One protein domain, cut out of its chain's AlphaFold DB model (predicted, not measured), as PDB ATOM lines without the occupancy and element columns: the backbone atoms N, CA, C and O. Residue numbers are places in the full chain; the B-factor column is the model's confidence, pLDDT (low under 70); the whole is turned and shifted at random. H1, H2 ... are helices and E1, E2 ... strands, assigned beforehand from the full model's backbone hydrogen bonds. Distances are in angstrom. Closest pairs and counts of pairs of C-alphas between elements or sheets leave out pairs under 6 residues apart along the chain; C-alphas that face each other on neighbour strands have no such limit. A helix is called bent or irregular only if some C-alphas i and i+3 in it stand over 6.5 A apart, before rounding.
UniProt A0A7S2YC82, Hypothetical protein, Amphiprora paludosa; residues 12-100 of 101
ATOM      1  N   TYR A  12      32.030 -28.098  26.174       89.69
ATOM      2  CA  TYR A  12      31.030 -28.555  25.207       89.69
ATOM      3  C   TYR A  12      29.614 -28.608  25.800       89.69
ATOM      4  O   TYR A  12      28.634 -28.604  25.056       89.69
ATOM      5  N   ARG A  13      29.479 -28.611  27.134       89.50
ATOM      6  CA  ARG A  13      28.173 -28.488  27.790       89.50
ATOM      7  C   ARG A  13      27.584 -27.101  27.580       89.50
ATOM      8  O   ARG A  13      26.400 -27.001  27.264       89.50
ATOM      9  N   VAL A  14      28.423 -26.067  27.672       92.00
ATOM     10  CA  VAL A  14      28.049 -24.688  27.332       92.00
ATOM     11  C   VAL A  14      27.585 -24.631  25.879       92.00
ATOM     12  O   VAL A  14      26.529 -24.076  25.602       92.00
ATOM     13  N   GLN A  15      28.295 -25.288  24.957       92.19
ATOM     14  CA  GLN A  15      27.868 -25.362  23.558       92.19
ATOM     15  C   GLN A  15      26.488 -25.996  23.380       92.19
ATOM     16  O   GLN A  15      25.676 -25.460  22.630       92.19
ATOM     17  N   ASP A  16      26.197 -27.109  24.056       91.25
ATOM     18  CA  ASP A  16      24.883 -27.752  23.956       91.25
ATOM     19  C   ASP A  16      23.759 -26.870  24.521       91.25
ATOM     20  O   ASP A  16      22.658 -26.836  23.969       91.25
ATOM     21  N   MET A  17      24.033 -26.115  25.588       92.75
ATOM     22  CA  MET A  17      23.078 -25.152  26.150       92.75
ATOM     23  C   MET A  17      22.826 -23.983  25.207       92.75
ATOM     24  O   MET A  17      21.672 -23.659  24.930       92.75
ATOM     25  N   MET A  18      23.893 -23.405  24.659       95.19
ATOM     26  CA  MET A  18      23.812 -22.339  23.663       95.19
ATOM     27  C   MET A  18      23.067 -22.818  22.408       95.19
ATOM     28  O   MET A  18      22.192 -22.117  21.903       95.19
ATOM     29  N   LYS A  19      23.310 -24.057  21.963       93.44
ATOM     30  CA  LYS A  19      22.607 -24.673  20.829       93.44
ATOM     31  C   LYS A  19      21.106 -24.819  21.071       93.44
ATOM     32  O   LYS A  19      20.327 -24.524  20.169       93.44
ATOM     33  N   ASN A  20      20.690 -25.223  22.272       92.38
ATOM     34  CA  ASN A  20      19.266 -25.307  22.626       92.38
ATOM     35  C   ASN A  20      18.570 -23.936  22.619       92.38
ATOM     36  O   ASN A  20      17.360 -23.872  22.421       92.38
ATOM     37  N   ARG A  21      19.334 -22.853  22.799       93.81
ATOM     38  CA  ARG A  21      18.877 -21.458  22.701       93.81
ATOM     39  C   ARG A  21      18.969 -20.891  21.276       93.81
ATOM     40  O   ARG A  21      18.669 -19.729  21.052       93.81
ATOM     41  N   GLY A  22      19.361 -21.708  20.296       93.75
ATOM     42  CA  GLY A  22      19.445 -21.320  18.885       93.75
ATOM     43  C   GLY A  22      20.818 -20.811  18.435       93.75
ATOM     44  O   GLY A  22      20.982 -20.467  17.263       93.75
ATOM     45  N   TRP A  23      21.827 -20.806  19.309       95.50
ATOM     46  CA  TRP A  23      23.184 -20.389  18.957       95.50
ATOM     47  C   TRP A  23      23.997 -21.546  18.372       95.50
ATOM     48  O   TRP A  23      24.321 -22.522  19.048       95.50
ATOM     49  N   ALA A  24      24.394 -21.419  17.108       91.62
ATOM     50  CA  ALA A  24      25.298 -22.364  16.460       91.62
ATOM     51  C   ALA A  24      26.764 -21.948  16.681       91.62
ATOM     52  O   ALA A  24      27.304 -21.115  15.956       91.62
ATOM     53  N   LEU A  25      27.402 -22.530  17.700       94.19
ATOM     54  CA  LEU A  25      28.829 -22.356  17.992       94.19
ATOM     55  C   LEU A  25      29.672 -23.477  17.377       94.19
ATOM     56  O   LEU A  25      29.205 -24.612  17.255       94.19
ATOM     57  N   ASN A  26      30.930 -23.174  17.053       92.19
ATOM     58  CA  ASN A  26      31.881 -24.166  16.555       92.19
ATOM     59  C   ASN A  26      32.599 -24.835  17.732       92.19
ATOM     60  O   ASN A  26      33.221 -24.143  18.537       92.19
ATOM     61  N   ALA A  27      32.517 -26.167  17.813       90.50
ATOM     62  CA  ALA A  27      33.304 -26.960  18.757       90.50
ATOM     63  C   ALA A  27      34.741 -27.062  18.246       90.50
ATOM     64  O   ALA A  27      34.952 -27.393  17.080       90.50
ATOM     65  N   MET A  28      35.712 -26.822  19.116       88.94
ATOM     66  CA  MET A  28      37.133 -26.917  18.808       88.94
ATOM     67  C   MET A  28      37.791 -27.922  19.757       88.94
ATOM     68  O   MET A  28      37.407 -28.034  20.920       88.94
ATOM     69  N   GLN A  29      38.789 -28.647  19.256       83.50
ATOM     70  CA  GLN A  29      39.550 -29.648  20.004       83.50
ATOM     71  C   GLN A  29      41.043 -29.299  20.002       83.50
ATOM     72  O   GLN A  29      41.520 -28.654  19.070       83.50
ATOM     73  N   SER A  30      41.777 -29.769  21.016       80.81
ATOM     74  CA  SER A  30      43.224 -29.549  21.182       80.81
ATOM     75  C   SER A  30      43.642 -28.065  21.221       80.81
ATOM     76  O   SER A  30      44.394 -27.627  20.348       80.81
ATOM     77  N   PRO A  31      43.213 -27.283  22.232       86.44
ATOM     78  CA  PRO A  31      42.483 -27.674  23.447       86.44
ATOM     79  C   PRO A  31      40.954 -27.670  23.275       86.44
ATOM     80  O   PRO A  31      40.416 -27.067  22.345       86.44
ATOM     81  N   ALA A  32      40.240 -28.338  24.189       86.06
ATOM     82  CA  ALA A  32      38.777 -28.312  24.209       86.06
ATOM     83  C   ALA A  32      38.278 -26.868  24.359       86.06
ATOM     84  O   ALA A  32      38.574 -26.205  25.352       86.06
ATOM     85  N   SER A  33      37.553 -26.370  23.360       89.38
ATOM     86  CA  SER A  33      37.116 -24.973  23.309       89.38
ATOM     87  C   SER A  33      35.896 -24.789  22.404       89.38
ATOM     88  O   SER A  33      35.454 -25.712  21.718       89.38
ATOM     89  N   ILE A  34      35.316 -23.590  22.433       93.31
ATOM     90  CA  ILE A  34      34.207 -23.184  21.564       93.31
ATOM     91  C   ILE A  34      34.541 -21.838  20.929       93.31
ATOM     92  O   ILE A  34      35.143 -20.979  21.572       93.31
ATOM     93  N   HIS A  35      34.155 -21.650  19.670       94.62
ATOM     94  CA  HIS A  35      34.467 -20.445  18.904       94.62
ATOM     95  C   HIS A  35      33.235 -19.895  18.173       94.62
ATOM     96  O   HIS A  35      32.432 -20.643  17.601       94.62
ATOM     97  N   MET A  36      33.132 -18.565  18.137       94.00
ATOM     98  CA  MET A  36      32.149 -17.822  17.355       94.00
ATOM     99  C   MET A  36      32.854 -16.779  16.491       94.00
ATOM    100  O   MET A  36      33.587 -15.936  17.000       94.00
ATOM    101  N   CYS A  37      32.567 -16.791  15.190       94.81
ATOM    102  CA  CYS A  37      32.929 -15.690  14.306       94.81
ATOM    103  C   CYS A  37      31.835 -14.614  14.372       94.81
ATOM    104  O   CYS A  37      30.673 -14.887  14.061       94.81
ATOM    105  N   VAL A  38      32.198 -13.397  14.778       94.12
ATOM    106  CA  VAL A  38      31.258 -12.273  14.830       94.12
ATOM    107  C   VAL A  38      31.072 -11.709  13.425       94.12
ATOM    108  O   VAL A  38      32.018 -11.269  12.780       94.12
ATOM    109  N   THR A  39      29.828 -11.709  12.958       94.62
ATOM    110  CA  THR A  39      29.429 -11.173  11.651       94.62
ATOM    111  C   THR A  39      28.333 -10.122  11.825       94.62
ATOM    112  O   THR A  39      27.786  -9.966  12.918       94.62
ATOM    113  N   LEU A  40      27.953  -9.435  10.742       95.81
ATOM    114  CA  LEU A  40      26.860  -8.450  10.757       95.81
ATOM    115  C   LEU A  40      25.527  -9.020  11.272       95.81
ATOM    116  O   LEU A  40      24.744  -8.286  11.863       95.81
ATOM    117  N   ASN A  41      25.279 -10.321  11.098       91.62
ATOM    118  CA  ASN A  41      24.067 -10.976  11.595       91.62
ATOM    119  C   ASN A  41      24.072 -11.172  13.125       91.62
ATOM    120  O   ASN A  41      23.017 -11.242  13.753       91.62
ATOM    121  N   VAL A  42      25.259 -11.275  13.729       90.31
ATOM    122  CA  VAL A  42      25.437 -11.549  15.167       90.31
ATOM    123  C   VAL A  42      25.644 -10.262  15.962       90.31
ATOM    124  O   VAL A  42      25.156 -10.158  17.083       90.31
ATOM    125  N   ALA A  43      26.307  -9.261  15.376       93.50
ATOM    126  CA  ALA A  43      26.592  -7.973  16.007       93.50
ATOM    127  C   ALA A  43      25.392  -7.321  16.735       93.50
ATOM    128  O   ALA A  43      25.567  -6.928  17.890       93.50
ATOM    129  N   PRO A  44      24.171  -7.241  16.160       96.25
ATOM    130  CA  PRO A  44      23.034  -6.625  16.854       96.25
ATOM    131  C   PRO A  44      22.491  -7.460  18.023       96.25
ATOM    132  O   PRO A  44      21.734  -6.940  18.835       96.25
ATOM    133  N   LYS A  45      22.868  -8.740  18.131       96.06
ATOM    134  CA  LYS A  45      22.390  -9.671  19.165       96.06
ATOM    135  C   LYS A  45      23.411  -9.909  20.279       96.06
ATOM    136  O   LYS A  45      23.264 -10.848  21.054       96.06
ATOM    137  N   VAL A  46      24.456  -9.082  20.372       95.75
ATOM    138  CA  VAL A  46      25.546  -9.278  21.343       95.75
ATOM    139  C   VAL A  46      25.047  -9.327  22.791       95.75
ATOM    140  O   VAL A  46      25.525 -10.142  23.571       95.75
ATOM    141  N   SER A  47      24.055  -8.509  23.152       96.19
ATOM    142  CA  SER A  47      23.499  -8.493  24.511       96.19
ATOM    143  C   SER A  47      22.752  -9.784  24.849       96.19
ATOM    144  O   SER A  47      22.944 -10.329  25.932       96.19
ATOM    145  N   GLU A  48      21.949 -10.294  23.910       97.12
ATOM    146  CA  GLU A  48      21.248 -11.579  24.037       97.12
ATOM    147  C   GLU A  48      22.259 -12.725  24.147       97.12
ATOM    148  O   GLU A  48      22.191 -13.528  25.074       97.12
ATOM    149  N   PHE A  49      23.273 -12.722  23.274       96.56
ATOM    150  CA  PHE A  49      24.352 -13.705  23.295       96.56
ATOM    151  C   PHE A  49      25.077 -13.749  24.644       96.56
ATOM    152  O   PHE A  49      25.311 -14.829  25.180       96.56
ATOM    153  N   LEU A  50      25.441 -12.588  25.198       96.50
ATOM    154  CA  LEU A  50      26.149 -12.513  26.474       96.50
ATOM    155  C   LEU A  50      25.279 -12.978  27.647       96.50
ATOM    156  O   LEU A  50      25.796 -13.660  28.530       96.50
ATOM    157  N   CYS A  51      23.983 -12.650  27.649       97.69
ATOM    158  CA  CYS A  51      23.038 -13.121  28.665       97.69
ATOM    159  C   CYS A  51      22.925 -14.651  28.635       97.69
ATOM    160  O   CYS A  51      23.155 -15.320  29.643       97.69
ATOM    161  N   ASP A  52      22.675 -15.210  27.452       97.38
ATOM    162  CA  ASP A  52      22.559 -16.655  27.266       97.38
ATOM    163  C   ASP A  52      23.858 -17.389  27.606       97.38
ATOM    164  O   ASP A  52      23.822 -18.463  28.212       97.38
ATOM    165  N   LEU A  53      25.012 -16.809  27.254       96.50
ATOM    166  CA  LEU A  53      26.318 -17.385  27.551       96.50
ATOM    167  C   LEU A  53      26.589 -17.423  29.057       96.50
ATOM    168  O   LEU A  53      27.076 -18.437  29.556       96.50
ATOM    169  N   GLN A  54      26.267 -16.352  29.785       96.56
ATOM    170  CA  GLN A  54      26.421 -16.316  31.242       96.56
ATOM    171  C   GLN A  54      25.546 -17.374  31.915       96.56
ATOM    172  O   GLN A  54      26.039 -18.130  32.755       96.56
ATOM    173  N   GLU A  55      24.283 -17.494  31.499       96.00
ATOM    174  CA  GLU A  55      23.384 -18.528  32.018       96.00
ATOM    175  C   GLU A  55      23.883 -19.941  31.691       96.00
ATOM    176  O   GLU A  55      23.871 -20.816  32.557       96.00
ATOM    177  N   ALA A  56      24.353 -20.175  30.462       94.31
ATOM    178  CA  ALA A  56      24.895 -21.465  30.047       94.31
ATOM    179  C   ALA A  56      26.153 -21.850  30.842       94.31
ATOM    180  O   ALA A  56      26.310 -23.010  31.222       94.31
ATOM    181  N   VAL A  57      27.039 -20.890  31.125       93.31
ATOM    182  CA  VAL A  57      28.233 -21.122  31.952       93.31
ATOM    183  C   VAL A  57      27.854 -21.384  33.408       93.31
ATOM    184  O   VAL A  57      28.404 -22.315  33.994       93.31
ATOM    185  N   SER A  58      26.910 -20.630  33.986       92.69
ATOM    186  CA  SER A  58      26.441 -20.866  35.364       92.69
ATOM    187  C   SER A  58      25.893 -22.279  35.514       92.69
ATOM    188  O   SER A  58      26.360 -23.041  36.357       92.69
ATOM    189  N   GLN A  59      24.986 -22.680  34.620       89.69
ATOM    190  CA  GLN A  59      24.389 -24.011  34.684       89.69
ATOM    191  C   GLN A  59      25.426 -25.118  34.432       89.69
ATOM    192  O   GLN A  59      25.383 -26.160  35.079       89.69
ATOM    193  N   ALA A  60      26.394 -24.907  33.531       89.00
ATOM    194  CA  ALA A  60      27.466 -25.878  33.315       89.00
ATOM    195  C   ALA A  60      28.372 -26.031  34.552       89.00
ATOM    196  O   ALA A  60      28.778 -27.150  34.870       89.00
ATOM    197  N   ARG A  61      28.657 -24.934  35.267       89.06
ATOM    198  CA  ARG A  61      29.397 -24.958  36.538       89.06
ATOM    199  C   ARG A  61      28.615 -25.659  37.647       89.06
ATOM    200  O   ARG A  61      29.206 -26.447  38.380       89.06
ATOM    201  N   GLU A  62      27.308 -25.412  37.742       87.62
ATOM    202  CA  GLU A  62      26.407 -26.068  38.703       87.62
ATOM    203  C   GLU A  62      26.301 -27.581  38.464       87.62
ATOM    204  O   GLU A  62      26.305 -28.359  39.417       87.62
ATOM    205  N   GLU A  63      26.249 -28.020  37.202       83.31
ATOM    206  CA  GLU A  63      26.259 -29.449  36.853       83.31
ATOM    207  C   GLU A  63      27.605 -30.134  37.162       83.31
ATOM    208  O   GLU A  63      27.643 -31.338  37.449       83.31
ATOM    209  N   GLY A  64      28.712 -29.385  37.089       77.88
ATOM    210  CA  GLY A  64      30.071 -29.877  37.317       77.88
ATOM    211  C   GLY A  64      30.466 -31.053  36.407       77.88
ATOM    212  O   GLY A  64      29.914 -31.264  35.323       77.88
ATOM    213  N   SER A  65      31.420 -31.873  36.862       68.31
ATOM    214  CA  SER A  65      31.920 -33.050  36.120       68.31
ATOM    215  C   SER A  65      30.888 -34.176  35.945       68.31
ATOM    216  O   SER A  65      31.108 -35.105  35.164       68.31
ATOM    217  N   SER A  66      29.762 -34.095  36.661       61.06
ATOM    218  CA  SER A  66      28.651 -35.055  36.630       61.06
ATOM    219  C   SER A  66      27.607 -34.732  35.554       61.06
ATOM    220  O   SER A  66      26.652 -35.495  35.374       61.06
ATOM    221  N   GLY A  67      27.775 -33.620  34.829       61.72
ATOM    222  CA  GLY A  67      26.881 -33.193  33.757       61.72
ATOM    223  C   GLY A  67      26.681 -34.265  32.679       61.72
ATOM    224  O   GLY A  67      27.605 -34.975  32.264       61.72
ATOM    225  N   ARG A  68      25.440 -34.403  32.202       59.69
ATOM    226  CA  ARG A  68      25.056 -35.459  31.253       59.69
ATOM    227  C   ARG A  68      25.761 -35.261  29.904       59.69
ATOM    228  O   ARG A  68      25.488 -34.301  29.192       59.69
ATOM    229  N   LYS A  69      26.607 -36.218  29.507       63.88
ATOM    230  CA  LYS A  69      27.359 -36.223  28.233       63.88
ATOM    231  C   LYS A  69      26.475 -36.611  27.036       63.88
ATOM    232  O   LYS A  69      26.633 -37.683  26.458       63.88
ATOM    233  N   LYS A  70      25.499 -35.773  26.681       65.31
ATOM    234  CA  LYS A  70      24.651 -35.945  25.484       65.31
ATOM    235  C   LYS A  70      24.860 -34.761  24.543       65.31
ATOM    236  O   LYS A  70      25.081 -33.664  25.019       65.31
ATOM    237  N   GLY A  71      24.740 -34.975  23.233       77.38
ATOM    238  CA  GLY A  71      24.911 -33.913  22.240       77.38
ATOM    239  C   GLY A  71      26.377 -33.722  21.862       77.38
ATOM    240  O   GLY A  71      27.129 -34.694  21.758       77.38
ATOM    241  N   THR A  72      26.778 -32.474  21.657       75.62
ATOM    242  CA  THR A  72      28.142 -32.099  21.270       75.62
ATOM    243  C   THR A  72      29.141 -32.494  22.350       75.62
ATOM    244  O   THR A  72      30.206 -33.013  22.025       75.62
ATOM    245  N   ALA A  73      28.762 -32.380  23.626       75.00
ATOM    246  CA  ALA A  73      29.570 -32.859  24.744       75.00
ATOM    247  C   ALA A  73      29.772 -34.379  24.747       75.00
ATOM    248  O   ALA A  73      30.797 -34.854  25.228       75.00
ATOM    249  N   GLY A  74      28.835 -35.152  24.196       76.56
ATOM    250  CA  GLY A  74      29.012 -36.594  24.015       76.56
ATOM    251  C   GLY A  74      30.007 -36.916  22.900       76.56
ATOM    252  O   GLY A  74      30.911 -37.721  23.098       76.56
ATOM    253  N   ILE A  75      29.871 -36.257  21.746       77.62
ATOM    254  CA  ILE A  75      30.728 -36.500  20.574       77.62
ATOM    255  C   ILE A  75      32.152 -35.990  20.830       77.62
ATOM    256  O   ILE A  75      33.108 -36.753  20.745       77.62
ATOM    257  N   TYR A  76      32.302 -34.718  21.197       75.31
ATOM    258  CA  TYR A  76      33.616 -34.099  21.386       75.31
ATOM    259  C   TYR A  76      34.222 -34.383  22.763       75.31
ATOM    260  O   TYR A  76      35.440 -34.455  22.895       75.31
ATOM    261  N   GLY A  77      33.406 -34.618  23.795       69.19
ATOM    262  CA  GLY A  77      33.911 -35.003  25.118       69.19
ATOM    263  C   GLY A  77      34.449 -36.436  25.186       69.19
ATOM    264  O   GLY A  77      35.123 -36.780  26.153       69.19
ATOM    265  N   THR A  78      34.181 -37.269  24.173       66.12
ATOM    266  CA  THR A  78      34.748 -38.621  24.042       66.12
ATOM    267  C   THR A  78      35.918 -38.686  23.057       66.12
ATOM    268  O   THR A  78      36.545 -39.737  22.952       66.12
ATOM    269  N   VAL A  79      36.290 -37.583  22.392       61.88
ATOM    270  CA  VAL A  79      37.369 -37.561  21.382       61.88
ATOM    271  C   VAL A  79      38.698 -38.097  21.917       61.88
ATOM    272  O   VAL A  79      39.367 -38.838  21.209       61.88
ATOM    273  N   GLY A  80      39.053 -37.827  23.179       58.78
ATOM    274  CA  GLY A  80      40.272 -38.387  23.786       58.78
ATOM    275  C   GLY A  80      40.262 -39.916  23.947       58.78
ATOM    276  O   GLY A  80      41.316 -40.522  24.106       58.78
ATOM    277  N   SER A  81      39.083 -40.544  23.896       63.00
ATOM    278  CA  SER A  81      38.891 -42.001  23.970       63.00
ATOM    279  C   SER A  81      38.648 -42.663  22.610       63.00
ATOM    280  O   SER A  81      38.620 -43.891  22.530       63.00
ATOM    281  N   VAL A  82      38.477 -41.879  21.540       67.56
ATOM    282  CA  VAL A  82      38.297 -42.407  20.185       67.56
ATOM    283  C   VAL A  82      39.675 -42.704  19.583       67.56
ATOM    284  O   VAL A  82      40.520 -41.809  19.524       67.56
ATOM    285  N   PRO A  83      39.934 -43.938  19.107       72.06
ATOM    286  CA  PRO A  83      41.176 -44.251  18.410       72.06
ATOM    287  C   PRO A  83      41.347 -43.347  17.188       72.06
ATOM    288  O   PRO A  83      40.403 -43.179  16.416       72.06
ATOM    289  N   ALA A  84      42.554 -42.824  16.954       70.19
ATOM    290  CA  ALA A  84      42.820 -41.926  15.824       70.19
ATOM    291  C   ALA A  84      42.364 -42.512  14.467       70.19
ATOM    292  O   ALA A  84      41.841 -41.789  13.622       70.19
ATOM    293  N   GLY A  85      42.471 -43.835  14.288       78.81
ATOM    294  CA  GLY A  85      42.030 -44.538  13.077       78.81
ATOM    295  C   GLY A  85      40.510 -44.631  12.874       78.81
ATOM    296  O   GLY A  85      40.072 -45.052  11.809       78.81
ATOM    297  N   ALA A  86      39.688 -44.249  13.858       81.00
ATOM    298  CA  ALA A  86      38.227 -44.275  13.744       81.00
ATOM    299  C   ALA A  86      37.635 -42.976  13.159       81.00
ATOM    300  O   ALA A  86      36.467 -42.961  12.763       81.00
ATOM    301  N   VAL A  87      38.417 -41.893  13.068       82.69
ATOM    302  CA  VAL A  87      37.939 -40.595  12.556       82.69
ATOM    303  C   VAL A  87      37.638 -40.666  11.057       82.69
ATOM    304  O   VAL A  87      36.548 -40.298  10.628       82.69
ATOM    305  N   GLU A  88      38.572 -41.194  10.265       86.62
ATOM    306  CA  GLU A  88      38.437 -41.334   8.809       86.62
ATOM    307  C   GLU A  88      37.196 -42.143   8.375       86.62
ATOM    308  O   GLU A  88      36.390 -41.608   7.607       86.62
ATOM    309  N   PRO A  89      36.954 -43.378   8.869       89.00
ATOM    310  CA  PRO A  89      35.769 -44.138   8.471       89.00
ATOM    311  C   PRO A  89      34.464 -43.467   8.916       89.00
ATOM    312  O   PRO A  89      33.463 -43.557   8.207       89.00
ATOM    313  N   THR A  90      34.472 -42.751  10.046       87.69
ATOM    314  CA  THR A  90      33.300 -41.997  10.517       87.69
ATOM    315  C   THR A  90      32.968 -40.842   9.570       87.69
ATOM    316  O   THR A  90      31.810 -40.673   9.188       87.69
ATOM    317  N   LEU A  91      33.974 -40.071   9.143       89.00
ATOM    318  CA  LEU A  91      33.787 -38.971   8.190       89.00
ATOM    319  C   LEU A  91      33.363 -39.472   6.807       89.00
ATOM    320  O   LEU A  91      32.508 -38.855   6.167       89.00
ATOM    321  N   ARG A  92      33.909 -40.611   6.366       90.94
ATOM    322  CA  ARG A  92      33.481 -41.260   5.125       90.94
ATOM    323  C   ARG A  92      32.006 -41.648   5.188       90.94
ATOM    324  O   ARG A  92      31.249 -41.239   4.320       90.94
ATOM    325  N   ALA A  93      31.582 -42.338   6.248       91.38
ATOM    326  CA  ALA A  93      30.184 -42.730   6.423       91.38
ATOM    327  C   ALA A  93      29.234 -41.520   6.492       91.38
ATOM    328  O   ALA A  93      28.144 -41.559   5.924       91.38
ATOM    329  N   PHE A  94      29.645 -40.429   7.149       90.25
ATOM    330  CA  PHE A  94      28.876 -39.180   7.159       90.25
ATOM    331  C   PHE A  94      28.736 -38.588   5.749       90.25
ATOM    332  O   PHE A  94      27.644 -38.183   5.353       90.25
ATOM    333  N   THR A  95      29.826 -38.570   4.981       92.94
ATOM    334  CA  THR A  95      29.833 -38.072   3.599       92.94
ATOM    335  C   THR A  95      28.935 -38.930   2.708       92.94
ATOM    336  O   THR A  95      28.080 -38.391   2.012       92.94
ATOM    337  N   ASP A  96      29.052 -40.255   2.803       94.62
ATOM    338  CA  ASP A  96      28.214 -41.199   2.060       94.62
ATOM    339  C   ASP A  96      26.723 -40.997   2.391       94.62
ATOM    340  O   ASP A  96      25.896 -40.961   1.488       94.62
ATOM    341  N   MET A  97      26.366 -40.792   3.665       93.69
ATOM    342  CA  MET A  97      24.975 -40.565   4.092       93.69
ATOM    343  C   MET A  97      24.411 -39.213   3.630       93.69
ATOM    344  O   MET A  97      23.225 -39.103   3.336       93.69
ATOM    345  N   THR A  98      25.238 -38.166   3.625       93.19
ATOM    346  CA  THR A  98      24.796 -36.794   3.311       93.19
ATOM    347  C   THR A  98      24.777 -36.486   1.822       93.19
ATOM    348  O   THR A  98      24.051 -35.584   1.407       93.19
ATOM    349  N   LEU A  99      25.568 -37.211   1.031       93.06
ATOM    350  CA  LEU A  99      25.656 -37.050  -0.419       93.06
ATOM    351  C   LEU A  99      24.959 -38.175  -1.193       93.06
ATOM    352  O   LEU A  99      24.895 -38.100  -2.421       93.06
ATOM    353  N   ALA A 100      24.454 -39.209  -0.511       81.88
ATOM    354  CA  ALA A 100      23.587 -40.193  -1.145       81.88
ATOM    355  C   ALA A 100      22.318 -39.501  -1.691       81.88
ATOM    356  O   ALA A 100      21.747 -38.660  -0.992       81.88
TER     357      ALA A 100
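What this domain is: This is residues 12 to 100 of the 101 residues of the protein "Hypothetical protein" of Amphiprora paludosa (UniProt A0A7S2YC82). A small hairpin of two short strands, E1 and E2, packs beside the first residues of the short helix H1; the long helix H2 crosses H1, and the short H3 lies beside H1. From this body H4 sticks out as an arm, with residues 81 to 86 and 88 to 100 standing free; without them the body has 70 residues and spans 36 by 30 by 18 A. The printed part has 89 residues, in the order H1 E1 E2 H2 H3 H4, mostly helix, with an antiparallel sheet E1 - E2. It is loose, with a radius of gyration of the C-alphas of 15.3 A and spans of 41 by 34 by 22 A.

Where its parts are: E1 is residues 26 to 28, 6.3 A long, and E2 residues 33 to 35, 6.9 A. H1, residues 12 to 20, is 12.5 A long and begins at C-alpha 12 (31.030, -28.555, 25.207). H2, residues 43 to 66, is 34.1 A long, with a kink of 38 degrees near residue 60; it is irregular, C-alphas 62 and 65 being 9.3 A apart. H3, residues 72 to 77, is 7.5 A long. H4, residues 84 to 99, is 24.1 A long and ends at C-alpha 99 (25.656, -37.050, -0.419).

How they stand to each other: The hairpin E1 and E2 is antiparallel, with N 28 and O 33 within hydrogen-bond range at 2.8 A. The closest C-alphas of H1 and E2, Gln 15 and Ile 34, are 7.0 A apart. H2 touches H1 with residues 52 to 60 alone, closest at the C-alphas of Val 14 and Ala 56, 5.3 A, at a steep tilt of 50 degrees, opposite ways. H3 touches H1, closest at the C-alphas of Tyr 12 and Ala 73, 4.6 A, at a shallow tilt of 10 degrees, opposite ways. H4 touches no helix. Every O i to N i+4 pair is within hydrogen-bond range in H1 and H3, against 16 of 20 in H2 and 10 of 12 in H4.

The domain as a whole: The C-alphas farthest apart, Pro 44 and Gly 85, are 42.6 A apart. The printed part has no cut and no long link. Residues 65 to 70 and 77 to 82 are under pLDDT 70.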